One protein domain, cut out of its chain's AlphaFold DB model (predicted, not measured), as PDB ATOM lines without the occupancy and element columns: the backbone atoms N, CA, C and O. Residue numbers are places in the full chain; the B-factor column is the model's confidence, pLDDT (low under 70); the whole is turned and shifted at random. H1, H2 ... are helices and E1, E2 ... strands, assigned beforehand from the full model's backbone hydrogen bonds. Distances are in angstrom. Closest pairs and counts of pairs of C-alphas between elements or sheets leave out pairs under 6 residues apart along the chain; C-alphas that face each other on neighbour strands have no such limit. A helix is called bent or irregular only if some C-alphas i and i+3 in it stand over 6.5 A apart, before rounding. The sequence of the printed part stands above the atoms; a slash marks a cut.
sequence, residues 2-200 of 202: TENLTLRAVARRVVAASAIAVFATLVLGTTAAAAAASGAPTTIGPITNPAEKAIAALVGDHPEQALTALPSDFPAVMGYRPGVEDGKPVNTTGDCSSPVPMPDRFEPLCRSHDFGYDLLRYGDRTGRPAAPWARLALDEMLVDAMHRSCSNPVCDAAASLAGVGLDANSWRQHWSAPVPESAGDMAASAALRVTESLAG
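This is residues 2 to 200 of the 202 residues of an uncharacterized protein of Gordonia malaquae NBRC 108250 (UniProt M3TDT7). Three helices, H6, H7 and H8, run side by side in alternating directions as the core, H7 between the other two, with short H3 packed on H6 and H7 and the small strand hairpin E1-E2 packed on residues 108 to 118 of H6. H2 crosses residues 164 to 172 of H8, H9 and the end of long H1 lie near it, and residues 2 to 14 of H1 stick out from the body. The printed part has 199 residues, with nine named helices and two named strands in the order H1 H2 H3 H4 H5 E1 E2 H6 H7 H8 H9; the sheet E1 - E2 is antiparallel and the class is mostly helix. The whole is compact, with a radius of gyration of the C-alphas of 17.7 A and spans of 52 by 47 by 38 A.

E1, residues 83 to 85, and E2, residues 88 to 90, form an antiparallel hairpin, with N 83 and O 90 within hydrogen-bond range at 2.9 A and N 88 and O 85 at 2.8 A. The closest C-alphas of E2 and H6, residues 104 to 125, are those of Val 90 and Ser 112, 4.2 A apart. H6 is only just irregular, with C-alphas 105 and 108 7.0 A apart, and has a kink of 29 degrees near residue 111. H6 and H7, residues 133 to 149, touch as a helical hairpin, closest at the C-alphas of His 113 and Leu 142, 6.1 A, at a shallow tilt of 8 degrees, opposite ways. H7 and H8, residues 153 to 172, touch as another, closest at the C-alphas of Met 146 and Ala 159, 5.5 A, at a shallow tilt of 9 degrees, opposite ways. H6 and H8 are apart. H3, residues 50 to 58, touches residues 116 to 123 of H6, closest at the C-alphas of Ala 51 and Leu 119, 5.3 A; it also touches residues 134 to 138 of H7, closest at those of Ile 55 and Ala 134, 6.6 A. H4, residues 65 to 68, touches H3, closest at the C-alphas of Ala 54 and Ala 66, 4.4 A. H5, residues 74 to 78, touches residues 118 to 125 of H6, closest at the C-alphas of Met 78 and Tyr 122, 6.7 A. H8 is the hub, touching four helices; H2, residues 30 to 39, touches its residues 164 to 172 at a steep tilt of 67 degrees, closest at the C-alphas of Ala 36 and Trp 171, 5.2 A. H9, residues 183 to 198, and H1, residues 2 to 27, only just touch, with 3 pairs of C-alphas within 8 A, closest at Ala 183 and Ala 19, 6.6 A. Helix packing is part aligned, part crossed. Every O i to N i+4 pair is within hydrogen-bond range in H1, H3, H5, H7, H8 and H9, against 5 of 6 in H2 and 16 of 18 in H6; H4 is too short for such a pair.

H1 begins at C-alpha 2, (112.260, 161.097, 172.663), and is 37.0 A long; H6 is 31.2 A, H8 28.5 A, H7 24.1 A and H9 22.8 A. H9 ends at C-alpha 198, (136.226, 142.269, 132.941).

The C-alphas farthest apart are those of Thr 2 and Pro 46, 58.8 A. The printed part has no cut, and the link from E2 to H6, residues 91 to 103, is long. Mean pLDDT of the printed part is 83.6; residues 2 to 40, 99 and 200 are under 70.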
ATOM      1  N   THR A   2     112.154 162.555 172.885       51.34
ATOM      2  CA  THR A   2     112.260 161.097 172.663       51.34
ATOM      3  C   THR A   2     112.074 160.635 171.207       51.34
ATOM      4  O   THR A   2     112.789 159.737 170.777       51.34
ATOM      5  N   GLU A   3     111.210 161.279 170.414       46.78
ATOM      6  CA  GLU A   3     110.980 160.938 168.989       46.78
ATOM      7  C   GLU A   3     112.213 161.128 168.086       46.78
ATOM      8  O   GLU A   3     112.494 160.322 167.203       46.78
ATOM      9  N   ASN A   4     113.013 162.168 168.336       51.03
ATOM     10  CA  ASN A   4     114.222 162.422 167.547       51.03
ATOM     11  C   ASN A   4     115.342 161.407 167.842       51.03
ATOM     12  O   ASN A   4     116.212 161.185 167.000       51.03
ATOM     13  N   LEU A   5     115.328 160.778 169.021       53.97
ATOM     14  CA  LEU A   5     116.271 159.723 169.402       53.97
ATOM     15  C   LEU A   5     115.908 158.382 168.753       53.97
ATOM     16  O   LEU A   5     116.802 157.677 168.285       53.97
ATOM     17  N   THR A   6     114.617 158.056 168.652       60.25
ATOM     18  CA  THR A   6     114.147 156.829 167.995       60.25
ATOM     19  C   THR A   6     114.345 156.881 166.483       60.25
ATOM     20  O   THR A   6     114.869 155.921 165.926       60.25
ATOM     21  N   LEU A   7     114.065 158.010 165.820       54.62
ATOM     22  CA  LEU A   7     114.352 158.175 164.386       54.62
ATOM     23  C   LEU A   7     115.849 158.074 164.063       54.62
ATOM     24  O   LEU A   7     116.222 157.424 163.090       54.62
ATOM     25  N   ARG A   8     116.728 158.648 164.895       54.84
ATOM     26  CA  ARG A   8     118.189 158.537 164.720       54.84
ATOM     27  C   ARG A   8     118.707 157.118 164.964       54.84
ATOM     28  O   ARG A   8     119.610 156.675 164.258       54.84
ATOM     29  N   ALA A   9     118.138 156.399 165.932       49.91
ATOM     30  CA  ALA A   9     118.483 155.006 166.205       49.91
ATOM     31  C   ALA A   9     117.999 154.063 165.092       49.91
ATOM     32  O   ALA A   9     118.742 153.177 164.673       49.91
ATOM     33  N   VAL A  10     116.789 154.281 164.572       52.75
ATOM     34  CA  VAL A  10     116.236 153.532 163.436       52.75
ATOM     35  C   VAL A  10     117.025 153.839 162.163       52.75
ATOM     36  O   VAL A  10     117.444 152.906 161.491       52.75
ATOM     37  N   ALA A  11     117.339 155.105 161.881       48.41
ATOM     38  CA  ALA A  11     118.166 155.486 160.736       48.41
ATOM     39  C   ALA A  11     119.579 154.880 160.811       48.41
ATOM     40  O   ALA A  11     120.055 154.342 159.818       48.41
ATOM     41  N   ARG A  12     120.230 154.876 161.985       51.41
ATOM     42  CA  ARG A  12     121.524 154.191 162.184       51.41
ATOM     43  C   ARG A  12     121.437 152.685 161.938       51.41
ATOM     44  O   ARG A  12     122.328 152.133 161.307       51.41
ATOM     45  N   ARG A  13     120.374 152.028 162.413       48.28
ATOM     46  CA  ARG A  13     120.156 150.586 162.210       48.28
ATOM     47  C   ARG A  13     119.849 150.246 160.753       48.28
ATOM     48  O   ARG A  13     120.350 149.244 160.264       48.28
ATOM     49  N   VAL A  14     119.081 151.086 160.061       47.50
ATOM     50  CA  VAL A  14     118.791 150.932 158.629       47.50
ATOM     51  C   VAL A  14     120.056 151.155 157.804       47.50
ATOM     52  O   VAL A  14     120.369 150.313 156.978       47.50
ATOM     53  N   VAL A  15     120.843 152.201 158.078       53.09
ATOM     54  CA  VAL A  15     122.125 152.447 157.389       53.09
ATOM     55  C   VAL A  15     123.124 151.314 157.635       53.09
ATOM     56  O   VAL A  15     123.757 150.861 156.687       53.09
ATOM     57  N   ALA A  16     123.229 150.805 158.867       47.50
ATOM     58  CA  ALA A  16     124.066 149.646 159.174       47.50
ATOM     59  C   ALA A  16     123.585 148.384 158.436       47.50
ATOM     60  O   ALA A  16     124.389 147.705 157.809       47.50
ATOM     61  N   ALA A  17     122.278 148.102 158.428       45.56
ATOM     62  CA  ALA A  17     121.707 146.964 157.706       45.56
ATOM     63  C   ALA A  17     121.876 147.083 156.181       45.56
ATOM     64  O   ALA A  17     122.147 146.088 155.514       45.56
ATOM     65  N   SER A  18     121.768 148.290 155.622       48.78
ATOM     66  CA  SER A  18     122.027 148.558 154.206       48.78
ATOM     67  C   SER A  18     123.510 148.419 153.863       48.78
ATOM     68  O   SER A  18     123.826 147.833 152.836       48.78
ATOM     69  N   ALA A  19     124.420 148.879 154.725       52.06
ATOM     70  CA  ALA A  19     125.857 148.678 154.553       52.06
ATOM     71  C   ALA A  19     126.233 147.189 154.626       52.06
ATOM     72  O   ALA A  19     127.001 146.726 153.792       52.06
ATOM     73  N   ILE A  20     125.627 146.426 155.544       54.84
ATOM     74  CA  ILE A  20     125.787 144.966 155.645       54.84
ATOM     75  C   ILE A  20     125.226 144.265 154.402       54.84
ATOM     76  O   ILE A  20     125.871 143.368 153.878       54.84
ATOM     77  N   ALA A  21     124.056 144.666 153.895       51.94
ATOM     78  CA  ALA A  21     123.446 144.059 152.710       51.94
ATOM     79  C   ALA A  21     124.215 144.378 151.418       51.94
ATOM     80  O   ALA A  21     124.345 143.511 150.557       51.94
ATOM     81  N   VAL A  22     124.750 145.595 151.291       56.31
ATOM     82  CA  VAL A  22     125.630 146.011 150.188       56.31
ATOM     83  C   VAL A  22     126.965 145.278 150.284       56.31
ATOM     84  O   VAL A  22     127.390 144.684 149.303       56.31
ATOM     85  N   PHE A  23     127.580 145.208 151.468       54.25
ATOM     86  CA  PHE A  23     128.785 144.408 151.691       54.25
ATOM     87  C   PHE A  23     128.528 142.935 151.355       54.25
ATOM     88  O   PHE A  23     129.256 142.364 150.560       54.25
ATOM     89  N   ALA A  24     127.436 142.341 151.834       54.97
ATOM     90  CA  ALA A  24     127.058 140.967 151.519       54.97
ATOM     91  C   ALA A  24     126.824 140.750 150.014       54.97
ATOM     92  O   ALA A  24     127.306 139.769 149.468       54.97
ATOM     93  N   THR A  25     126.144 141.656 149.307       53.56
ATOM     94  CA  THR A  25     125.920 141.508 147.853       53.56
ATOM     95  C   THR A  25     127.176 141.745 147.015       53.56
ATOM     96  O   THR A  25     127.336 141.097 145.983       53.56
ATOM     97  N   LEU A  26     128.088 142.614 147.455       52.03
ATOM     98  CA  LEU A  26     129.365 142.859 146.779       52.03
ATOM     99  C   LEU A  26     130.437 141.806 147.091       52.03
ATOM    100  O   LEU A  26     131.224 141.477 146.210       52.03
ATOM    101  N   VAL A  27     130.450 141.262 148.307       49.44
ATOM    102  CA  VAL A  27     131.410 140.248 148.772       49.44
ATOM    103  C   VAL A  27     130.971 138.833 148.380       49.44
ATOM    104  O   VAL A  27     131.810 138.015 148.017       49.44
ATOM    105  N   LEU A  28     129.665 138.535 148.385       47.69
ATOM    106  CA  LEU A  28     129.117 137.210 148.039       47.69
ATOM    107  C   LEU A  28     128.684 137.089 146.569       47.69
ATOM    108  O   LEU A  28     128.212 136.031 146.148       47.69
ATOM    109  N   GLY A  29     128.835 138.147 145.767       47.84
ATOM    110  CA  GLY A  29     128.694 138.052 144.318       47.84
ATOM    111  C   GLY A  29     129.783 137.135 143.759       47.84
ATOM    112  O   GLY A  29     130.967 137.454 143.831       47.84
ATOM    113  N   THR A  30     129.394 135.995 143.185       50.91
ATOM    114  CA  THR A  30     130.294 134.919 142.715       50.91
ATOM    115  C   THR A  30     131.392 135.376 141.744       50.91
ATOM    116  O   THR A  30     132.416 134.710 141.606       50.91
ATOM    117  N   THR A  31     131.215 136.522 141.089       50.34
ATOM    118  CA  THR A  31     132.180 137.123 140.163       50.34
ATOM    119  C   THR A  31     133.293 137.911 140.859       50.34
ATOM    120  O   THR A  31     134.421 137.899 140.373       50.34
ATOM    121  N   ALA A  32     133.018 138.563 141.994       50.75
ATOM    122  CA  ALA A  32     134.012 139.336 142.742       50.75
ATOM    123  C   ALA A  32     134.974 138.416 143.506       50.75
ATOM    124  O   ALA A  32     136.183 138.613 143.437       50.75
ATOM    125  N   ALA A  33     134.461 137.352 144.132       55.25
ATOM    126  CA  ALA A  33     135.288 136.343 144.800       55.25
ATOM    127  C   ALA A  33     136.230 135.610 143.819       55.25
ATOM    128  O   ALA A  33     137.416 135.436 144.095       55.25
ATOM    129  N   ALA A  34     135.743 135.249 142.623       56.38
ATOM    130  CA  ALA A  34     136.574 134.636 141.581       56.38
ATOM    131  C   ALA A  34     137.626 135.608 140.999       56.38
ATOM    132  O   ALA A  34     138.747 135.203 140.677       56.38
ATOM    133  N   ALA A  35     137.293 136.899 140.876       57.75
ATOM    134  CA  ALA A  35     138.231 137.935 140.440       57.75
ATOM    135  C   ALA A  35     139.294 138.257 141.507       57.75
ATOM    136  O   ALA A  35     140.457 138.457 141.152       57.75
ATOM    137  N   ALA A  36     138.920 138.246 142.792       58.22
ATOM    138  CA  ALA A  36     139.827 138.417 143.925       58.22
ATOM    139  C   ALA A  36     140.898 137.324 143.960       58.22
ATOM    140  O   ALA A  36     142.089 137.637 143.934       58.22
ATOM    141  N   ALA A  37     140.482 136.058 143.857       60.59
ATOM    142  CA  ALA A  37     141.394 134.915 143.794       60.59
ATOM    143  C   ALA A  37     142.356 134.970 142.590       60.59
ATOM    144  O   ALA A  37     143.481 134.483 142.652       60.59
ATOM    145  N   SER A  38     141.944 135.589 141.481       60.19
ATOM    146  CA  SER A  38     142.747 135.656 140.254       60.19
ATOM    147  C   SER A  38     143.850 136.723 140.277       60.19
ATOM    148  O   SER A  38     144.721 136.695 139.406       60.19
ATOM    149  N   GLY A  39     143.780 137.695 141.192       62.00
ATOM    150  CA  GLY A  39     144.696 138.840 141.281       62.00
ATOM    151  C   GLY A  39     145.496 138.911 142.580       62.00
ATOM    152  O   GLY A  39     146.179 139.910 142.801       62.00
ATOM    153  N   ALA A  40     145.386 137.900 143.443       68.69
ATOM    154  CA  ALA A  40     146.190 137.791 144.648       68.69
ATOM    155  C   ALA A  40     147.670 137.541 144.292       68.69
ATOM    156  O   ALA A  40     147.961 136.791 143.352       68.69
ATOM    157  N   PRO A  41     148.621 138.150 145.017       74.06
ATOM    158  CA  PRO A  41     150.018 137.722 144.994       74.06
ATOM    159  C   PRO A  41     150.120 136.225 145.315       74.06
ATOM    160  O   PRO A  41     149.348 135.716 146.110       74.06
ATOM    161  N   THR A  42     151.062 135.499 144.717       70.12
ATOM    162  CA  THR A  42     151.210 134.050 144.976       70.12
ATOM    163  C   THR A  42     152.452 133.702 145.788       70.12
ATOM    164  O   THR A  42     152.624 132.552 146.186       70.12
ATOM    165  N   THR A  43     153.333 134.674 146.037       75.94
ATOM    166  CA  THR A  43     154.568 134.497 146.802       75.94
ATOM    167  C   THR A  43     154.939 135.769 147.561       75.94
ATOM    168  O   THR A  43     154.614 136.883 147.138       75.94
ATOM    169  N   ILE A  44     155.670 135.607 148.671       78.81
ATOM    170  CA  ILE A  44     156.367 136.715 149.332       78.81
ATOM    171  C   ILE A  44     157.397 137.279 148.346       78.81
ATOM    172  O   ILE A  44     158.272 136.562 147.855       78.81
ATOM    173  N   GLY A  45     157.260 138.567 148.034       77.38
ATOM    174  CA  GLY A  45     158.202 139.296 147.192       77.38
ATOM    175  C   GLY A  45     159.499 139.643 147.934       77.38
ATOM    176  O   GLY A  45     159.650 139.342 149.118       77.38
ATOM    177  N   PRO A  46     160.460 140.305 147.270       86.19
ATOM    178  CA  PRO A  46     161.640 140.811 147.960       86.19
ATOM    179  C   PRO A  46     161.236 141.779 149.080       86.19
ATOM    180  O   PRO A  46     160.370 142.630 148.890       86.19
ATOM    181  N   ILE A  47     161.898 141.668 150.232       92.88
ATOM    182  CA  ILE A  47     161.759 142.618 151.340       92.88
ATOM    183  C   ILE A  47     162.662 143.817 151.045       92.88
ATOM    184  O   ILE A  47     163.888 143.702 151.017       92.88
ATOM    185  N   THR A  48     162.057 144.974 150.821       92.50
ATOM    186  CA  THR A  48     162.715 146.194 150.336       92.50
ATOM    187  C   THR A  48     162.655 147.354 151.328       92.50
ATOM    188  O   THR A  48     163.392 148.340 151.191       92.50
ATOM    189  N   ASN A  49     161.795 147.272 152.348       94.38
ATOM    190  CA  ASN A  49     161.624 148.353 153.314       94.38
ATOM    191  C   ASN A  49     161.390 147.877 154.766       94.38
ATOM    192  O   ASN A  49     161.137 146.696 155.006       94.38
ATOM    193  N   PRO A  50     161.528 148.775 155.765       95.19
ATOM    194  CA  PRO A  50     161.366 148.415 157.172       95.19
ATOM    195  C   PRO A  50     159.971 147.901 157.544       95.19
ATOM    196  O   PRO A  50     159.879 147.008 158.382       95.19
ATOM    197  N   ALA A  51     158.906 148.420 156.921       96.81
ATOM    198  CA  ALA A  51     157.550 147.930 157.158       96.81
ATOM    199  C   ALA A  51     157.419 146.475 156.694       96.81
ATOM    200  O   ALA A  51     157.012 145.615 157.466       96.81
ATOM    201  N   GLU A  52     157.875 146.174 155.477       96.88
ATOM    202  CA  GLU A  52     157.934 144.814 154.935       96.88
ATOM    203  C   GLU A  52     158.782 143.875 155.795       96.88
ATOM    204  O   GLU A  52     158.410 142.724 155.986       96.88
ATOM    205  N   LYS A  53     159.898 144.356 156.358       97.00
ATOM    206  CA  LYS A  53     160.727 143.559 157.274       97.00
ATOM    207  C   LYS A  53     159.968 143.196 158.553       97.00
ATOM    208  O   LYS A  53     160.047 142.054 158.999       97.00
ATOM    209  N   ALA A  54     159.251 144.151 159.142       97.81
ATOM    210  CA  ALA A  54     158.436 143.906 160.327       97.81
ATOM    211  C   ALA A  54     157.244 142.985 160.018       97.81
ATOM    212  O   ALA A  54     156.969 142.081 160.800       97.81
ATOM    213  N   ILE A  55     156.601 143.147 158.857       97.81
ATOM    214  CA  ILE A  55     155.507 142.275 158.406       97.81
ATOM    215  C   ILE A  55     156.013 140.852 158.167       97.81
ATOM    216  O   ILE A  55     155.412 139.914 158.677       97.81
ATOM    217  N   ALA A  56     157.141 140.678 157.473       96.62
ATOM    218  CA  ALA A  56     157.741 139.365 157.238       96.62
ATOM    219  C   ALA A  56     158.075 138.633 158.548       96.62
ATOM    220  O   ALA A  56     157.896 137.423 158.638       96.62
ATOM    221  N   ALA A  57     158.534 139.361 159.572       96.38
ATOM    222  CA  ALA A  57     158.741 138.793 160.901       96.38
ATOM    223  C   ALA A  57     157.410 138.429 161.581       96.38
ATOM    224  O   ALA A  57     157.302 137.343 162.140       96.38
ATOM    225  N   LEU A  58     156.398 139.304 161.500       97.56
ATOM    226  CA  LEU A  58     155.085 139.107 162.124       97.56
ATOM    227  C   LEU A  58     154.356 137.866 161.592       97.56
ATOM    228  O   LEU A  58     153.766 137.131 162.379       97.56
ATOM    229  N   VAL A  59     154.410 137.630 160.278       96.31
ATOM    230  CA  VAL A  59     153.754 136.482 159.623       96.31
ATOM    231  C   VAL A  59     154.604 135.204 159.641       96.31
ATOM    232  O   VAL A  59     154.132 134.153 159.219       96.31
ATOM    233  N   GLY A  60     155.858 135.287 160.095       93.56
ATOM    234  CA  GLY A  60     156.794 134.164 160.142       93.56
ATOM    235  C   GLY A  60     156.728 133.348 161.438       93.56
ATOM    236  O   GLY A  60     155.865 133.542 162.293       93.56
ATOM    237  N   ASP A  61     157.707 132.455 161.608       92.38
ATOM    238  CA  ASP A  61     157.788 131.530 162.753       92.38
ATOM    239  C   ASP A  61     158.042 132.226 164.103       92.38
ATOM    240  O   ASP A  61     157.789 131.654 165.165       92.38
ATOM    241  N   HIS A  62     158.545 133.461 164.063       92.75
ATOM    242  CA  HIS A  62     158.973 134.238 165.225       92.75
ATOM    243  C   HIS A  62     158.319 135.634 165.237       92.75
ATOM    244  O   HIS A  62     159.012 136.645 165.058       92.75
ATOM    245  N   PRO A  63     156.988 135.716 165.422       94.75
ATOM    246  CA  PRO A  63     156.216 136.960 165.320       94.75
ATOM    247  C   PRO A  63     156.692 138.060 166.274       94.75
ATOM    248  O   PRO A  63     156.604 139.246 165.958       94.75
ATOM    249  N   GLU A  64     157.247 137.696 167.430       93.88
ATOM    250  CA  GLU A  64     157.823 138.623 168.402       93.88
ATOM    251  C   GLU A  64     158.975 139.461 167.822       93.88
ATOM    252  O   GLU A  64     159.195 140.601 168.241       93.88
ATOM    253  N   GLN A  65     159.677 138.946 166.807       95.06
ATOM    254  CA  GLN A  65     160.773 139.654 166.146       95.06
ATOM    255  C   GLN A  65     160.294 140.863 165.333       95.06
ATOM    256  O   GLN A  65     161.108 141.735 165.014       95.06
ATOM    257  N   ALA A  66     158.990 140.986 165.055       97.06
ATOM    258  CA  ALA A  66     158.436 142.167 164.400       97.06
ATOM    259  C   ALA A  66     158.675 143.448 165.216       97.06
ATOM    260  O   ALA A  66     158.932 144.499 164.632       97.06
ATOM    261  N   LEU A  67     158.690 143.367 166.554       96.50
ATOM    262  CA  LEU A  67     159.012 144.518 167.410       96.50
ATOM    263  C   LEU A  67     160.488 144.912 167.338       96.50
ATOM    264  O   LEU A  67     160.810 146.094 167.413       96.50
ATOM    265  N   THR A  68     161.385 143.946 167.141       95.44
ATOM    266  CA  THR A  68     162.816 144.209 166.910       95.44
ATOM    267  C   THR A  68     163.055 144.833 165.534       95.44
ATOM    268  O   THR A  68     163.970 145.636 165.360       95.44
ATOM    269  N   ALA A  69     162.234 144.474 164.543       95.44
ATOM    270  CA  ALA A  69     162.262 145.054 163.203       95.44
ATOM    271  C   ALA A  69     161.507 146.395 163.095       95.44
ATOM    272  O   ALA A  69     161.574 147.036 162.044       95.44
ATOM    273  N   LEU A  70     160.809 146.817 164.154       96.44
ATOM    274  CA  LEU A  70     159.969 148.007 164.150       96.44
ATOM    275  C   LEU A  70     160.815 149.286 164.008       96.44
ATOM    276  O   LEU A  70     161.760 149.489 164.777       96.44
ATOM    277  N   PRO A  71     160.472 150.188 163.073       94.94
ATOM    278  CA  PRO A  71     161.130 151.486 162.959       94.94
ATOM    279  C   PRO A  71     161.014 152.315 164.243       94.94
ATOM    280  O   PRO A  71     159.955 152.371 164.870       94.94
ATOM    281  N   SER A  72     162.095 152.995 164.639       96.44
ATOM    282  CA  SER A  72     162.141 153.767 165.891       96.44
ATOM    283  C   SER A  72     161.157 154.942 165.929       96.44
ATOM    284  O   SER A  72     160.740 155.366 167.003       96.44
ATOM    285  N   ASP A  73     160.798 155.472 164.764       97.62
ATOM    286  CA  ASP A  73     159.845 156.559 164.544       97.62
ATOM    287  C   ASP A  73     158.396 156.076 164.363       97.62
ATOM    288  O   ASP A  73     157.490 156.909 164.324       97.62
ATOM    289  N   PHE A  74     158.137 154.760 164.348       98.31
ATOM    290  CA  PHE A  74     156.780 154.210 164.269       98.31
ATOM    291  C   PHE A  74     155.822 154.840 165.295       98.31
ATOM    292  O   PHE A  74     154.746 155.272 164.885       98.31
ATOM    293  N   PRO A  75     156.181 155.011 166.589       97.56
ATOM    294  CA  PRO A  75     155.269 155.636 167.544       97.56
ATOM    295  C   PRO A  75     154.943 157.095 167.231       97.56
ATOM    296  O   PRO A  75     153.839 157.547 167.522       97.56
ATOM    297  N   ALA A  76     155.876 157.831 166.624       98.12
ATOM    298  CA  ALA A  76     155.642 159.212 166.219       98.12
ATOM    299  C   ALA A  76     154.731 159.290 164.981       98.12
ATOM    300  O   ALA A  76     153.864 160.156 164.916       98.12
ATOM    301  N   VAL A  77     154.893 158.369 164.024       98.00
ATOM    302  CA  VAL A  77     154.110 158.324 162.775       98.00
ATOM    303  C   VAL A  77     152.709 157.736 162.980       98.00
ATOM    304  O   VAL A  77     151.740 158.180 162.355       98.00
ATOM    305  N   MET A  78     152.588 156.723 163.840       97.19
ATOM    306  CA  MET A  78     151.337 155.996 164.074       97.19
ATOM    307  C   MET A  78     150.580 156.476 165.310       97.19
ATOM    308  O   MET A  78     149.380 156.236 165.404       97.19
ATOM    309  N   GLY A  79     151.240 157.196 166.219       97.25
ATOM    310  CA  GLY A  79     150.610 157.793 167.397       97.25
ATOM    311  C   GLY A  79     150.412 156.834 168.572       97.25
ATOM    312  O   GLY A  79     149.746 157.196 169.537       97.25
ATOM    313  N   TYR A  80     150.982 155.627 168.520       97.38
ATOM    314  CA  TYR A  80     150.915 154.653 169.610       97.38
ATOM    315  C   TYR A  80     152.149 153.740 169.641       97.38
ATOM    316  O   TYR A  80     152.911 153.658 168.679       97.38
ATOM    317  N   ARG A  81     152.354 153.042 170.762       96.56
ATOM    318  CA  ARG A  81     153.347 151.964 170.868       96.56
ATOM    319  C   ARG A  81     152.623 150.617 170.834       96.56
ATOM    320  O   ARG A  81     151.702 150.455 171.634       96.56
ATOM    321  N   PRO A  82     153.033 149.666 169.980       97.19
ATOM    322  CA  PRO A  82     152.452 148.328 169.985       97.19
ATOM    323  C   PRO A  82     152.623 147.638 171.339       97.19
ATOM    324  O   PRO A  82     153.620 147.855 172.036       97.19
ATOM    325  N   GLY A  83     151.649 146.807 171.694       96.56
ATOM    326  CA  GLY A  83     151.709 145.922 172.852       96.56
ATOM    327  C   GLY A  83     152.095 144.501 172.465       96.56
ATOM    328  O   GLY A  83     152.421 144.217 171.311       96.56
ATOM    329  N   VAL A  84     152.035 143.603 173.447       96.12
ATOM    330  CA  VAL A  84     152.208 142.160 173.256       96.12
ATOM    331  C   VAL A  84     151.073 141.435 173.970       96.12
ATOM    332  O   VAL A  84     150.855 141.667 175.157       96.12
ATOM    333  N   GLU A  85     150.396 140.538 173.263       94.31
ATOM    334  CA  GLU A  85     149.382 139.629 173.803       94.31
ATOM    335  C   GLU A  85     149.704 138.209 173.344       94.31
ATOM    336  O   GLU A  85     149.988 137.989 172.170       94.31
ATOM    337  N   ASP A  86     149.738 137.253 174.275       89.19
ATOM    338  CA  ASP A  86     150.076 135.847 173.997       89.19
ATOM    339  C   ASP A  86     151.363 135.665 173.164       89.19
ATOM    340  O   ASP A  86     151.463 134.811 172.283       89.19
ATOM    341  N   GLY A  87     152.367 136.508 173.434       89.56
ATOM    342  CA  GLY A  87     153.654 136.499 172.731       89.56
ATOM    343  C   GLY A  87     153.624 137.111 171.326       89.56
ATOM    344  O   GLY A  87     154.651 137.109 170.653       89.56
ATOM    345  N   LYS A  88     152.491 137.665 170.880       93.62
ATOM    346  CA  LYS A  88     152.341 138.311 169.573       93.62
ATOM    347  C   LYS A  88     152.262 139.831 169.702       93.62
ATOM    348  O   LYS A  88     151.566 140.331 170.586       93.62
ATOM    349  N   PRO A  89     152.939 140.586 168.823       97.44
ATOM    350  CA  PRO A  89     152.762 142.030 168.735       97.44
ATOM    351  C   PRO A  89     151.335 142.402 168.315       97.44
ATOM    352  O   PRO A  89     150.770 141.774 167.413       97.44
ATOM    353  N   VAL A  90     150.769 143.422 168.964       98.25
ATOM    354  CA  VAL A  90     149.376 143.850 168.764       98.25
ATOM    355  C   VAL A  90     149.194 145.368 168.782       98.25
ATOM    356  O   VAL A  90     149.940 146.102 169.439       98.25
ATOM    357  N   ASN A  91     148.130 145.834 168.127       97.56
ATOM    358  CA  ASN A  91     147.524 147.128 168.400       97.56
ATOM    359  C   ASN A  91     146.568 146.946 169.588       97.56
ATOM    360  O   ASN A  91     145.493 146.375 169.445       97.56
ATOM    361  N   THR A  92     146.955 147.419 170.776       93.38
ATOM    362  CA  THR A  92     146.205 147.191 172.031       93.38
ATOM    363  C   THR A  92     144.830 147.854 172.066       93.38
ATOM    364  O   THR A  92     144.043 147.581 172.965       93.38
ATOM    365  N   THR A  93     144.558 148.767 171.134       91.44
ATOM    366  CA  THR A  93     143.257 149.430 170.982       91.44
ATOM    367  C   THR A  93     142.517 148.988 169.721       91.44
ATOM    368  O   THR A  93     141.487 149.576 169.409       91.44
ATOM    369  N   GLY A  94     143.063 148.015 168.986       89.00
ATOM    370  CA  GLY A  94     142.421 147.417 167.819       89.00
ATOM    371  C   GLY A  94     141.220 146.557 168.199       89.00
ATOM    372  O   GLY A  94     141.047 146.196 169.369       89.00
ATOM    373  N   ASP A  95     140.415 146.225 167.198       88.12
ATOM    374  CA  ASP A  95     139.199 145.432 167.344       88.12
ATOM    375  C   ASP A  95     138.994 144.492 166.149       88.12
ATOM    376  O   ASP A  95     139.595 144.649 165.085       88.12
ATOM    377  N   CYS A  96     138.135 143.479 166.291       87.12
ATOM    378  CA  CYS A  96     137.642 142.772 165.112       87.12
ATOM    379  C   CYS A  96     136.664 143.675 164.340       87.12
ATOM    380  O   CYS A  96     135.444 143.557 164.484       87.12
ATOM    381  N   SER A  97     137.204 144.554 163.491       74.12
ATOM    382  CA  SER A  97     136.466 145.423 162.567       74.12
ATOM    383  C   SER A  97     135.723 144.609 161.493       74.12
ATOM    384  O   SER A  97     136.107 144.552 160.326       74.12
ATOM    385  N   SER A  98     134.626 143.963 161.896       72.75
ATOM    386  CA  SER A  98     133.758 143.145 161.051       72.75
ATOM    387  C   SER A  98     132.334 143.714 161.013       72.75
ATOM    388  O   SER A  98     131.786 144.095 162.051       72.75
ATOM    389  N   PRO A  99     131.672 143.740 159.840       66.75
ATOM    390  CA  PRO A  99     130.269 144.142 159.734       66.75
ATOM    391  C   PRO A  99     129.311 143.132 160.386       66.75
ATOM    392  O   PRO A  99     128.140 143.448 160.605       66.75
ATOM    393  N   VAL A 100     129.793 141.921 160.681       70.81
ATOM    394  CA  VAL A 100     129.050 140.874 161.385       70.81
ATOM    395  C   VAL A 100     129.739 140.536 162.709       70.81
ATOM    396  O   VAL A 100     130.970 140.506 162.751       70.81
ATOM    397  N   PRO A 101     128.984 140.260 163.789       77.62
ATOM    398  CA  PRO A 101     129.576 139.854 165.058       77.62
ATOM    399  C   PRO A 101     130.497 138.645 164.885       77.62
ATOM    400  O   PRO A 101     130.086 137.625 164.327       77.62
ATOM    401  N   MET A 102     131.728 138.767 165.376       85.94
ATOM    402  CA  MET A 102     132.714 137.690 165.374       85.94
ATOM    403  C   MET A 102     132.777 137.024 166.753       85.94
ATOM    404  O   MET A 102     132.440 137.660 167.753       85.94
ATOM    405  N   PRO A 103     133.203 135.752 166.842       91.62
ATOM    406  CA  PRO A 103     133.495 135.123 168.123       91.62
ATOM    407  C   PRO A 103     134.530 135.926 168.926       91.62
ATOM    408  O   PRO A 103     135.616 136.180 168.415       91.62
ATOM    409  N   ASP A 104     134.250 136.227 170.199       92.06
ATOM    410  CA  ASP A 104     135.129 137.027 171.083       92.06
ATOM    411  C   ASP A 104     136.582 136.529 171.130       92.06
ATOM    412  O   ASP A 104     137.531 137.286 171.303       92.06
ATOM    413  N   ARG A 105     136.777 135.225 170.942       93.44
ATOM    414  CA  ARG A 105     138.103 134.597 170.908       93.44
ATOM    415  C   ARG A 105     138.977 135.009 169.723       93.44
ATOM    416  O   ARG A 105     140.167 134.715 169.741       93.44
ATOM    417  N   PHE A 106     138.405 135.625 168.694       95.69
ATOM    418  CA  PHE A 106     139.168 136.180 167.581       95.69
ATOM    419  C   PHE A 106     139.742 137.556 167.909       95.69
ATOM    420  O   PHE A 106     140.668 137.979 167.230       95.69
ATOM    421  N   GLU A 107     139.269 138.221 168.964       94.62
ATOM    422  CA  GLU A 107     139.663 139.592 169.288       94.62
ATOM    423  C   GLU A 107     141.192 139.777 169.431       94.62
ATOM    424  O   GLU A 107     141.740 140.668 168.779       94.62
ATOM    425  N   PRO A 108     141.937 138.926 170.172       95.00
ATOM    426  CA  PRO A 108     143.398 139.052 170.229       95.00
ATOM    427  C   PRO A 108     144.074 138.820 168.866       95.00
ATOM    428  O   PRO A 108     145.103 139.421 168.562       95.00
ATOM    429  N   LEU A 109     143.484 137.966 168.019       96.75
ATOM    430  CA  LEU A 109     143.989 137.681 166.673       96.75
ATOM    431  C   LEU A 109     143.810 138.901 165.762       96.75
ATOM    432  O   LEU A 109     144.750 139.288 165.068       96.75
ATOM    433  N   CYS A 110     142.639 139.540 165.822       97.00
ATOM    434  CA  CYS A 110     142.343 140.777 165.107       97.00
ATOM    435  C   CYS A 110     143.285 141.906 165.537       97.00
ATOM    436  O   CYS A 110     143.853 142.571 164.684       97.00
ATOM    437  N   ARG A 111     143.576 142.062 166.837       97.62
ATOM    438  CA  ARG A 111     144.548 143.069 167.302       97.62
ATOM    439  C   ARG A 111     145.969 142.856 166.766       97.62
ATOM    440  O   ARG A 111     146.700 143.827 166.557       97.62
ATOM    441  N   SER A 112     146.384 141.605 166.545       97.94
ATOM    442  CA  SER A 112     147.671 141.299 165.900       97.94
ATOM    443  C   SER A 112     147.643 141.609 164.399       97.94
ATOM    444  O   SER A 112     148.591 142.188 163.866       97.94
ATOM    445  N   HIS A 113     146.532 141.306 163.726       97.75
ATOM    446  CA  HIS A 113     146.303 141.679 162.328       97.75
ATOM    447  C   HIS A 113     146.272 143.200 162.121       97.75
ATOM    448  O   HIS A 113     146.958 143.703 161.231       97.75
ATOM    449  N   ASP A 114     145.601 143.941 163.005       97.38
ATOM    450  CA  ASP A 114     145.554 145.404 163.003       97.38
ATOM    451  C   ASP A 114     146.944 146.025 163.135       97.38
ATOM    452  O   ASP A 114     147.261 146.990 162.437       97.38
ATOM    453  N   PHE A 115     147.811 145.453 163.978       98.25
ATOM    454  CA  PHE A 115     149.211 145.872 164.035       98.25
ATOM    455  C   PHE A 115     149.914 145.682 162.683       98.25
ATOM    456  O   PHE A 115     150.626 146.576 162.224       98.25
ATOM    457  N   GLY A 116     149.677 144.559 162.007       97.94
ATOM    458  CA  GLY A 116     150.158 144.334 160.645       97.94
ATOM    459  C   GLY A 116     149.643 145.371 159.644       97.94
ATOM    460  O   GLY A 116     150.413 145.929 158.860       97.94
ATOM    461  N   TYR A 117     148.353 145.692 159.692       97.81
ATOM    462  CA  TYR A 117     147.757 146.742 158.866       97.81
ATOM    463  C   TYR A 117     148.333 148.128 159.171       97.81
ATOM    464  O   TYR A 117     148.524 148.940 158.263       97.81
ATOM    465  N   ASP A 118     148.681 148.398 160.422       98.00
ATOM    466  CA  ASP A 118     149.358 149.628 160.808       98.00
ATOM    467  C   ASP A 118     150.793 149.702 160.282       98.00
ATOM    468  O   ASP A 118     151.247 150.793 159.939       98.00
ATOM    469  N   LEU A 119     151.486 148.570 160.116       98.31
ATOM    470  CA  LEU A 119     152.765 148.525 159.399       98.31
ATOM    471  C   LEU A 119     152.590 148.875 157.913       98.31
ATOM    472  O   LEU A 119     153.391 149.645 157.380       98.31
ATOM    473  N   LEU A 120     151.524 148.396 157.255       98.19
ATOM    474  CA  LEU A 120     151.203 148.801 155.876       98.19
ATOM    475  C   LEU A 120     150.979 150.318 155.793       98.19
ATOM    476  O   LEU A 120     151.600 151.002 154.981       98.19
ATOM    477  N   ARG A 121     150.141 150.865 156.685       97.94
ATOM    478  CA  ARG A 121     149.847 152.308 156.744       97.94
ATOM    479  C   ARG A 121     151.079 153.139 157.080       97.94
ATOM    480  O   ARG A 121     151.224 154.245 156.566       97.94
ATOM    481  N   TYR A 122     151.958 152.632 157.938       98.38
ATOM    482  CA  TYR A 122     153.238 153.262 158.232       98.38
ATOM    483  C   TYR A 122     154.105 153.356 156.966       98.38
ATOM    484  O   TYR A 122     154.661 154.421 156.684       98.38
ATOM    485  N   GLY A 123     154.182 152.278 156.176       97.75
ATOM    486  CA  GLY A 123     154.866 152.271 154.880       97.75
ATOM    487  C   GLY A 123     154.338 153.366 153.952       97.75
ATOM    488  O   GLY A 123     155.112 154.193 153.470       97.75
ATOM    489  N   ASP A 124     153.019 153.455 153.795       97.06
ATOM    490  CA  ASP A 124     152.374 154.488 152.976       97.06
ATOM    491  C   ASP A 124     152.680 155.909 153.478       97.06
ATOM    492  O   ASP A 124     153.117 156.767 152.707       97.06
ATOM    493  N   ARG A 125     152.528 156.163 154.787       97.62
ATOM    494  CA  ARG A 125     152.789 157.479 155.408       97.62
ATOM    495  C   ARG A 125     154.246 157.921 155.297       97.62
ATOM    496  O   ARG A 125     154.517 159.119 155.306       97.62
ATOM    497  N   THR A 126     155.174 156.974 155.201       97.44
ATOM    498  CA  THR A 126     156.614 157.242 155.061       97.44
ATOM    499  C   THR A 126     157.104 157.183 153.613       97.44
ATOM    500  O   THR A 126     158.307 157.278 153.366       97.44
ATOM    501  N   GLY A 127     156.192 157.061 152.640       97.00
ATOM    502  CA  GLY A 127     156.520 157.044 151.211       97.00
ATOM    503  C   GLY A 127     157.211 155.759 150.747       97.00
ATOM    504  O   GLY A 127     157.883 155.751 149.717       97.00
ATOM    505  N   ARG A 128     157.079 154.675 151.516       96.56
ATOM    506  CA  ARG A 128     157.650 153.349 151.252       96.56
ATOM    507  C   ARG A 128     156.551 152.288 151.400       96.56
ATOM    508  O   ARG A 128     156.627 151.483 152.331       96.56
ATOM    509  N   PRO A 129     155.520 152.316 150.534       96.19
ATOM    510  CA  PRO A 129     154.424 151.357 150.593       96.19
ATOM    511  C   PRO A 129     154.969 149.930 150.519       96.19
ATOM    512  O   PRO A 129     155.930 149.657 149.793       96.19
ATOM    513  N   ALA A 130     154.367 149.025 151.286       95.69
ATOM    514  CA  ALA A 130     154.675 147.608 151.172       95.69
ATOM    515  C   ALA A 130     154.105 147.048 149.862       95.69
ATOM    516  O   ALA A 130     153.059 147.485 149.378       95.69
ATOM    517  N   ALA A 131     154.789 146.064 149.292       94.31
ATOM    518  CA  ALA A 131     154.300 145.347 148.133       94.31
ATOM    519  C   ALA A 131     153.040 144.519 148.475       94.31
ATOM    520  O   ALA A 131     152.876 144.083 149.618       94.31
ATOM    521  N   PRO A 132     152.182 144.227 147.477       93.25
ATOM    522  CA  PRO A 132     150.919 143.500 147.647       93.25
ATOM    523  C   PRO A 132     150.971 142.216 148.487       93.25
ATOM    524  O   PRO A 132     150.009 141.899 149.186       93.25
ATOM    525  N   TRP A 133     152.084 141.470 148.438       94.38
ATOM    526  CA  TRP A 133     152.246 140.229 149.206       94.38
ATOM    527  C   TRP A 133     152.060 140.447 150.712       94.38
ATOM    528  O   TRP A 133     151.601 139.548 151.405       94.38
ATOM    529  N   ALA A 134     152.407 141.636 151.214       96.44
ATOM    530  CA  ALA A 134     152.404 141.936 152.636       96.44
ATOM    531  C   ALA A 134     150.984 141.925 153.204       96.44
ATOM    532  O   ALA A 134     150.751 141.345 154.259       96.44
ATOM    533  N   ARG A 135     150.020 142.516 152.489       96.31
ATOM    534  CA  ARG A 135     148.617 142.496 152.910       96.31
ATOM    535  C   ARG A 135     148.016 141.100 152.829       96.31
ATOM    536  O   ARG A 135     147.360 140.690 153.778       96.31
ATOM    537  N   LEU A 136     148.291 140.371 151.747       93.81
ATOM    538  CA  LEU A 136     147.838 138.988 151.612       93.81
ATOM    539  C   LEU A 136     148.345 138.120 152.773       93.81
ATOM    540  O   LEU A 136     147.547 137.470 153.435       93.81
ATOM    541  N   ALA A 137     149.645 138.169 153.071       95.56
ATOM    542  CA  ALA A 137     150.234 137.361 154.136       95.56
ATOM    543  C   ALA A 137     149.656 137.695 155.524       95.56
ATOM    544  O   ALA A 137     149.529 136.816 156.374       95.56
ATOM    545  N   LEU A 138     149.295 138.959 155.767       97.31
ATOM    546  CA  LEU A 138     148.618 139.369 156.999       97.31
ATOM    547  C   LEU A 138     147.195 138.809 157.077       97.31
ATOM    548  O   LEU A 138     146.805 138.291 158.124       97.31
ATOM    549  N   ASP A 139     146.436 138.892 155.983       96.06
ATOM    550  CA  ASP A 139     145.073 138.361 155.907       96.06
ATOM    551  C   ASP A 139     145.072 136.832 156.103       96.06
ATOM    552  O   ASP A 139     144.315 136.317 156.928       96.06
ATOM    553  N   GLU A 140     145.990 136.117 155.447       95.31
ATOM    554  CA  GLU A 140     146.198 134.673 155.620       95.31
ATOM    555  C   GLU A 140     146.593 134.323 157.060       95.31
ATOM    556  O   GLU A 140     145.990 133.437 157.663       95.31
ATOM    557  N   MET A 141     147.539 135.061 157.659       96.69
ATOM    558  CA  MET A 141     147.947 134.874 159.058       96.69
ATOM    559  C   MET A 141     146.748 134.937 160.015       96.69
ATOM    560  O   MET A 141     146.653 134.115 160.936       96.69
ATOM    561  N   LEU A 142     145.844 135.902 159.816       97.00
ATOM    562  CA  LEU A 142     144.643 136.060 160.634       97.00
ATOM    563  C   LEU A 142     143.682 134.883 160.449       97.00
ATOM    564  O   LEU A 142     143.283 134.263 161.437       97.00
ATOM    565  N   VAL A 143     143.332 134.561 159.202       96.56
ATOM    566  CA  VAL A 143     142.369 133.497 158.873       96.56
ATOM    567  C   VAL A 143     142.858 132.141 159.378       96.56
ATOM    568  O   VAL A 143     142.111 131.404 160.028       96.56
ATOM    569  N   ASP A 144     144.140 131.845 159.191       97.38
ATOM    570  CA  ASP A 144     144.776 130.638 159.705       97.38
ATOM    571  C   ASP A 144     144.739 130.568 161.234       97.38
ATOM    572  O   ASP A 144     144.482 129.511 161.821       97.38
ATOM    573  N   ALA A 145     145.009 131.685 161.915       96.69
ATOM    574  CA  ALA A 145     144.939 131.741 163.369       96.69
ATOM    575  C   ALA A 145     143.499 131.558 163.875       96.69
ATOM    576  O   ALA A 145     143.293 130.859 164.871       96.69
ATOM    577  N   MET A 146     142.506 132.118 163.176       97.25
ATOM    578  CA  MET A 146     141.090 131.922 163.485       97.25
ATOM    579  C   MET A 146     140.713 130.444 163.371       97.25
ATOM    580  O   MET A 146     140.223 129.882 164.354       97.25
ATOM    581  N   HIS A 147     141.030 129.794 162.247       98.12
ATOM    582  CA  HIS A 147     140.792 128.361 162.047       98.12
ATOM    583  C   HIS A 147     141.482 127.505 163.110       98.12
ATOM    584  O   HIS A 147     140.836 126.682 163.753       98.12
ATOM    585  N   ARG A 148     142.772 127.742 163.387       97.19
ATOM    586  CA  ARG A 148     143.505 127.008 164.436       97.19
ATOM    587  C   ARG A 148     142.907 127.187 165.821       97.19
ATOM    588  O   ARG A 148     143.022 126.294 166.657       97.19
ATOM    589  N   SER A 149     142.299 128.339 166.090       96.56
ATOM    590  CA  SER A 149     141.637 128.537 167.366       96.56
ATOM    591  C   SER A 149     140.378 127.672 167.458       96.56
ATOM    592  O   SER A 149     140.017 127.269 168.564       96.56
ATOM    593  N   CYS A 150     139.657 127.433 166.358       97.38
ATOM    594  CA  CYS A 150     138.301 126.881 166.347       97.38
ATOM    595  C   CYS A 150     138.176 125.460 166.909       97.38
ATOM    596  O   CYS A 150     139.078 124.635 166.830       97.38
ATOM    597  N   SER A 151     137.019 125.192 167.521       95.75
ATOM    598  CA  SER A 151     136.700 123.904 168.154       95.75
ATOM    599  C   SER A 151     135.365 123.313 167.697       95.75
ATOM    600  O   SER A 151     134.928 122.288 168.219       95.75
ATOM    601  N   ASN A 152     134.665 123.987 166.779       94.44
ATOM    602  CA  ASN A 152     133.370 123.565 166.263       94.44
ATOM    603  C   ASN A 152     133.102 124.180 164.873       94.44
ATOM    604  O   ASN A 152     133.639 125.250 164.575       94.44
ATOM    605  N   PRO A 153     132.201 123.582 164.068       95.38
ATOM    606  CA  PRO A 153     131.943 124.029 162.698       95.38
ATOM    607  C   PRO A 153     131.407 125.460 162.556       95.38
ATOM    608  O   PRO A 153     131.582 126.072 161.509       95.38
ATOM    609  N   VAL A 154     130.743 126.008 163.581       92.00
ATOM    610  CA  VAL A 154     130.217 127.385 163.532       92.00
ATOM    611  C   VAL A 154     131.359 128.395 163.630       92.00
ATOM    612  O   VAL A 154     131.362 129.391 162.912       92.00
ATOM    613  N   CYS A 155     132.351 128.120 164.479       94.56
ATOM    614  CA  CYS A 155     133.574 128.916 164.549       94.56
ATOM    615  C   CYS A 155     134.339 128.868 163.222       94.56
ATOM    616  O   CYS A 155     134.711 129.918 162.702       94.56
ATOM    617  N   ASP A 156     134.520 127.674 162.650       95.38
ATOM    618  CA  ASP A 156     135.207 127.517 161.364       95.38
ATOM    619  C   ASP A 156     134.487 128.251 160.229       95.38
ATOM    620  O   ASP A 156     135.126 128.936 159.436       95.38
ATOM    621  N   ALA A 157     133.154 128.191 160.188       91.38
ATOM    622  CA  ALA A 157     132.374 128.948 159.213       91.38
ATOM    623  C   ALA A 157     132.559 130.469 159.376       91.38
ATOM    624  O   ALA A 157     132.644 131.184 158.378       91.38
ATOM    625  N   ALA A 158     132.656 130.969 160.614       90.56
ATOM    626  CA  ALA A 158     132.948 132.378 160.871       90.56
ATOM    627  C   ALA A 158     134.358 132.766 160.393       90.56
ATOM    628  O   ALA A 158     134.514 133.816 159.774       90.56
ATOM    629  N   ALA A 159     135.364 131.912 160.616       94.00
ATOM    630  CA  ALA A 159     136.724 132.120 160.113       94.00
ATOM    631  C   ALA A 159     136.765 132.171 158.574       94.00
ATOM    632  O   ALA A 159     137.347 133.090 158.000       94.00
ATOM    633  N   SER A 160     136.059 131.261 157.894       91.44
ATOM    634  CA  SER A 160     135.959 131.279 156.428       91.44
ATOM    635  C   SER A 160     135.251 132.528 155.897       91.44
ATOM    636  O   SER A 160     135.687 133.109 154.906       91.44
ATOM    637  N   LEU A 161     134.176 132.979 156.555       87.38
ATOM    638  CA  LEU A 161     133.489 134.219 156.176       87.38
ATOM    639  C   LEU A 161     134.379 135.454 156.363       87.38
ATOM    640  O   LEU A 161     134.336 136.353 155.523       87.38
ATOM    641  N   ALA A 162     135.195 135.487 157.420       90.50
ATOM    642  CA  ALA A 162     136.185 136.542 157.610       90.50
ATOM    643  C   ALA A 162     137.208 136.557 156.466       90.50
ATOM    644  O   ALA A 162     137.452 137.621 155.904       90.50
ATOM    645  N   GLY A 163     137.722 135.390 156.061       90.44
ATOM    646  CA  GLY A 163     138.641 135.274 154.924       90.44
ATOM    647  C   GLY A 163     138.051 135.811 153.620       90.44
ATOM    648  O   GLY A 163     138.650 136.671 152.985       90.44
ATOM    649  N   VAL A 164     136.818 135.422 153.282       86.06
ATOM    650  CA  VAL A 164     136.123 135.950 152.091       86.06
ATOM    651  C   VAL A 164     135.955 137.474 152.161       86.06
ATOM    652  O   VAL A 164     136.123 138.170 151.158       86.06
ATOM    653  N   GLY A 165     135.623 138.009 153.340       85.12
ATOM    654  CA  GLY A 165     135.501 139.450 153.557       85.12
ATOM    655  C   GLY A 165     136.824 140.198 153.371       85.12
ATOM    656  O   GLY A 165     136.844 141.242 152.715       85.12
ATOM    657  N   LEU A 166     137.917 139.654 153.915       89.44
ATOM    658  CA  LEU A 166     139.265 140.197 153.762       89.44
ATOM    659  C   LEU A 166     139.697 140.168 152.298       89.44
ATOM    660  O   LEU A 166     140.018 141.225 151.763       89.44
ATOM    661  N   ASP A 167     139.592 139.026 151.617       87.44
ATOM    662  CA  ASP A 167     139.976 138.875 150.209       87.44
ATOM    663  C   ASP A 167     139.245 139.866 149.304       87.44
ATOM    664  O   ASP A 167     139.858 140.540 148.471       87.44
ATOM    665  N   ALA A 168     137.929 140.002 149.480       84.06
ATOM    666  CA  ALA A 168     137.135 140.946 148.704       84.06
ATOM    667  C   ALA A 168     137.562 142.397 148.972       84.06
ATOM    668  O   ALA A 168     137.698 143.192 148.037       84.06
ATOM    669  N   ASN A 169     137.804 142.753 150.237       86.31
ATOM    670  CA  ASN A 169     138.248 144.091 150.613       86.31
ATOM    671  C   ASN A 169     139.665 144.397 150.098       86.31
ATOM    672  O   ASN A 169     139.920 145.483 149.576       86.31
ATOM    673  N   SER A 170     140.573 143.432 150.212       89.81
ATOM    674  CA  SER A 170     141.963 143.526 149.783       89.81
ATOM    675  C   SER A 170     142.064 143.606 148.265       89.81
ATOM    676  O   SER A 170     142.688 144.534 147.755       89.81
ATOM    677  N   TRP A 171     141.348 142.764 147.517       88.25
ATOM    678  CA  TRP A 171     141.243 142.885 146.060       88.25
ATOM    679  C   TRP A 171     140.678 144.237 145.613       88.25
ATOM    680  O   TRP A 171     141.169 144.827 144.639       88.25
ATOM    681  N   ARG A 172     139.652 144.735 146.317       88.50
ATOM    682  CA  ARG A 172     139.022 146.024 146.012       88.50
ATOM    683  C   ARG A 172     140.009 147.180 146.171       88.50
ATOM    684  O   ARG A 172     139.997 148.110 145.374       88.50
ATOM    685  N   GLN A 173     140.879 147.087 147.170       89.62
ATOM    686  CA  GLN A 173     141.919 148.068 147.468       89.62
ATOM    687  C   GLN A 173     143.288 147.696 146.865       89.62
ATOM    688  O   GLN A 173     144.313 148.176 147.332       89.62
ATOM    689  N   HIS A 174     143.336 146.848 145.830       88.94
ATOM    690  CA  HIS A 174     144.578 146.455 145.143       88.94
ATOM    691  C   HIS A 174     145.682 145.897 146.060       88.94
ATOM    692  O   HIS A 174     146.866 146.059 145.770       88.94
ATOM    693  N   TRP A 175     145.308 145.248 147.162       90.50
ATOM    694  CA  TRP A 175     146.228 144.679 148.150       90.50
ATOM    695  C   TRP A 175     147.181 145.711 148.790       90.50
ATOM    696  O   TRP A 175     148.226 145.339 149.319       90.50
ATOM    697  N   SER A 176     146.834 147.003 148.759       91.75
ATOM    698  CA  SER A 176     147.607 148.093 149.377       91.75
ATOM    699  C   SER A 176     147.233 148.302 150.849       91.75
ATOM    700  O   SER A 176     146.423 147.549 151.392       91.75
ATOM    701  N   ALA A 177     147.793 149.307 151.533       94.19
ATOM    702  CA  ALA A 177     147.392 149.584 152.907       94.19
ATOM    703  C   ALA A 177     145.883 149.909 153.003       94.19
ATOM    704  O   ALA A 177     145.342 150.648 152.178       94.19
ATOM    705  N   PRO A 178     145.179 149.388 154.020       91.62
ATOM    706  CA  PRO A 178     143.748 149.604 154.143       91.62
ATOM    707  C   PRO A 178     143.429 151.045 154.529       91.62
ATOM    708  O   PRO A 178     143.867 151.543 155.576       91.62
ATOM    709  N   VAL A 179     142.604 151.687 153.702       88.69
ATOM    710  CA  VAL A 179     142.127 153.061 153.891       88.69
ATOM    711  C   VAL A 179     140.707 153.085 154.475       88.69
ATOM    712  O   VAL A 179     139.885 152.244 154.102       88.69
ATOM    713  N   PRO A 180     140.388 154.026 155.386       83.69
ATOM    714  CA  PRO A 180     139.012 154.271 155.805       83.69
ATOM    715  C   PRO A 180     138.178 154.807 154.638       83.69
ATOM    716  O   PRO A 180     138.593 155.747 153.963       83.69
ATOM    717  N   GLU A 181     136.991 154.246 154.433       78.00
ATOM    718  CA  GLU A 181     136.124 154.568 153.296       78.00
ATOM    719  C   GLU A 181     134.664 154.698 153.724       78.00
ATOM    720  O   GLU A 181     134.186 154.000 154.622       78.00
ATOM    721  N   SER A 182     133.927 155.586 153.056       80.75
ATOM    722  CA  SER A 182     132.474 155.621 153.180       80.75
ATOM    723  C   SER A 182     131.830 154.463 152.409       80.75
ATOM    724  O   SER A 182     132.433 153.855 151.524       80.75
ATOM    725  N   ALA A 183     130.552 154.184 152.681       74.50
ATOM    726  CA  ALA A 183     129.799 153.201 151.898       74.50
ATOM    727  C   ALA A 183     129.743 153.545 150.396       74.50
ATOM    728  O   ALA A 183     129.731 152.641 149.560       74.50
ATOM    729  N   GLY A 184     129.744 154.840 150.055       73.38
ATOM    730  CA  GLY A 184     129.815 155.298 148.668       73.38
ATOM    731  C   GLY A 184     131.161 154.975 148.018       73.38
ATOM    732  O   GLY A 184     131.181 154.457 146.903       73.38
ATOM    733  N   ASP A 185     132.266 155.199 148.736       79.69
ATOM    734  CA  ASP A 185     133.623 154.903 148.252       79.69
ATOM    735  C   ASP A 185     133.817 153.397 148.036       79.69
ATOM    736  O   ASP A 185     134.336 152.969 147.001       79.69
ATOM    737  N   MET A 186     133.300 152.576 148.957       77.69
ATOM    738  CA  MET A 186     133.312 151.118 148.825       77.69
ATOM    739  C   MET A 186     132.540 150.642 147.585       77.69
ATOM    740  O   MET A 186     133.031 149.794 146.841       77.69
ATOM    741  N   ALA A 187     131.352 151.200 147.326       74.56
ATOM    742  CA  ALA A 187     130.559 150.837 146.151       74.56
ATOM    743  C   ALA A 187     131.239 151.265 144.838       74.56
ATOM    744  O   ALA A 187     131.286 150.489 143.880       74.56
ATOM    745  N   ALA A 188     131.795 152.479 144.797       80.19
ATOM    746  CA  ALA A 188     132.467 153.013 143.617       80.19
ATOM    747  C   ALA A 188     133.741 152.223 143.271       80.19
ATOM    748  O   ALA A 188     133.909 151.789 142.131       80.19
ATOM    749  N   SER A 189     134.607 151.987 144.259       79.25
ATOM    750  CA  SER A 189     135.845 151.216 144.077       79.25
ATOM    751  C   SER A 189     135.563 149.777 143.651       79.25
ATOM    752  O   SER A 189     136.217 149.268 142.746       79.25
ATOM    753  N   ALA A 190     134.541 149.128 144.204       79.75
ATOM    754  CA  ALA A 190     134.181 147.787 143.768       79.75
ATOM    755  C   ALA A 190     133.676 147.743 142.315       79.75
ATOM    756  O   ALA A 190     134.087 146.869 141.552       79.75
ATOM    757  N   ALA A 191     132.840 148.700 141.898       78.88
ATOM    758  CA  ALA A 191     132.372 148.784 140.513       78.88
ATOM    759  C   ALA A 191     133.533 148.987 139.520       78.88
ATOM    760  O   ALA A 191     133.574 148.349 138.461       78.88
ATOM    761  N   LEU A 192     134.508 149.830 139.878       83.19
ATOM    762  CA  LEU A 192     135.732 150.022 139.097       83.19
ATOM    763  C   LEU A 192     136.527 148.719 138.969       83.19
ATOM    764  O   LEU A 192     136.855 148.309 137.857       83.19
ATOM    765  N   ARG A 193     136.751 148.012 140.078       83.06
ATOM    766  CA  ARG A 193     137.534 146.768 140.100       83.06
ATOM    767  C   ARG A 193     136.883 145.632 139.316       83.06
ATOM    768  O   ARG A 193     137.580 144.887 138.621       83.06
ATOM    769  N   VAL A 194     135.552 145.525 139.350       79.31
ATOM    770  CA  VAL A 194     134.808 144.606 138.472       79.31
ATOM    771  C   VAL A 194     135.056 144.962 137.006       79.31
ATOM    772  O   VAL A 194     135.373 144.085 136.206       79.31
ATOM    773  N   THR A 195     134.968 146.245 136.654       78.31
ATOM    774  CA  THR A 195     135.162 146.715 135.274       78.31
ATOM    775  C   THR A 195     136.582 146.446 134.769       78.31
ATOM    776  O   THR A 195     136.761 145.982 133.646       78.31
ATOM    777  N   GLU A 196     137.596 146.693 135.596       81.69
ATOM    778  CA  GLU A 196     139.003 146.393 135.299       81.69
ATOM    779  C   GLU A 196     139.228 144.896 135.073       81.69
ATOM    780  O   GLU A 196     139.825 144.504 134.067       81.69
ATOM    781  N   SER A 197     138.652 144.064 135.947       76.25
ATOM    782  CA  SER A 197     138.730 142.605 135.848       76.25
ATOM    783  C   SER A 197     138.084 142.084 134.563       76.25
ATOM    784  O   SER A 197     138.678 141.259 133.870       76.25
ATOM    785  N   LEU A 198     136.908 142.607 134.196       75.44
ATOM    786  CA  LEU A 198     136.226 142.269 132.941       75.44
ATOM    787  C   LEU A 198     136.989 142.764 131.705       75.44
ATOM    788  O   LEU A 198     136.946 142.125 130.658       75.44
ATOM    789  N   ALA A 199     137.703 143.883 131.822       78.62
ATOM    790  CA  ALA A 199     138.524 144.439 130.751       78.62
ATOM    791  C   ALA A 199     139.908 143.772 130.624       78.62
ATOM    792  O   ALA A 199     140.672 144.146 129.736       78.62
ATOM    793  N   GLY A 200     140.265 142.840 131.516       69.81
ATOM    794  CA  GLY A 200     141.600 142.235 131.566       69.81
ATOM    795  C   GLY A 200     142.716 143.219 131.941       69.81
ATOM    796  O   GLY A 200     143.888 142.917 131.733       69.81
TER     797      GLY A 200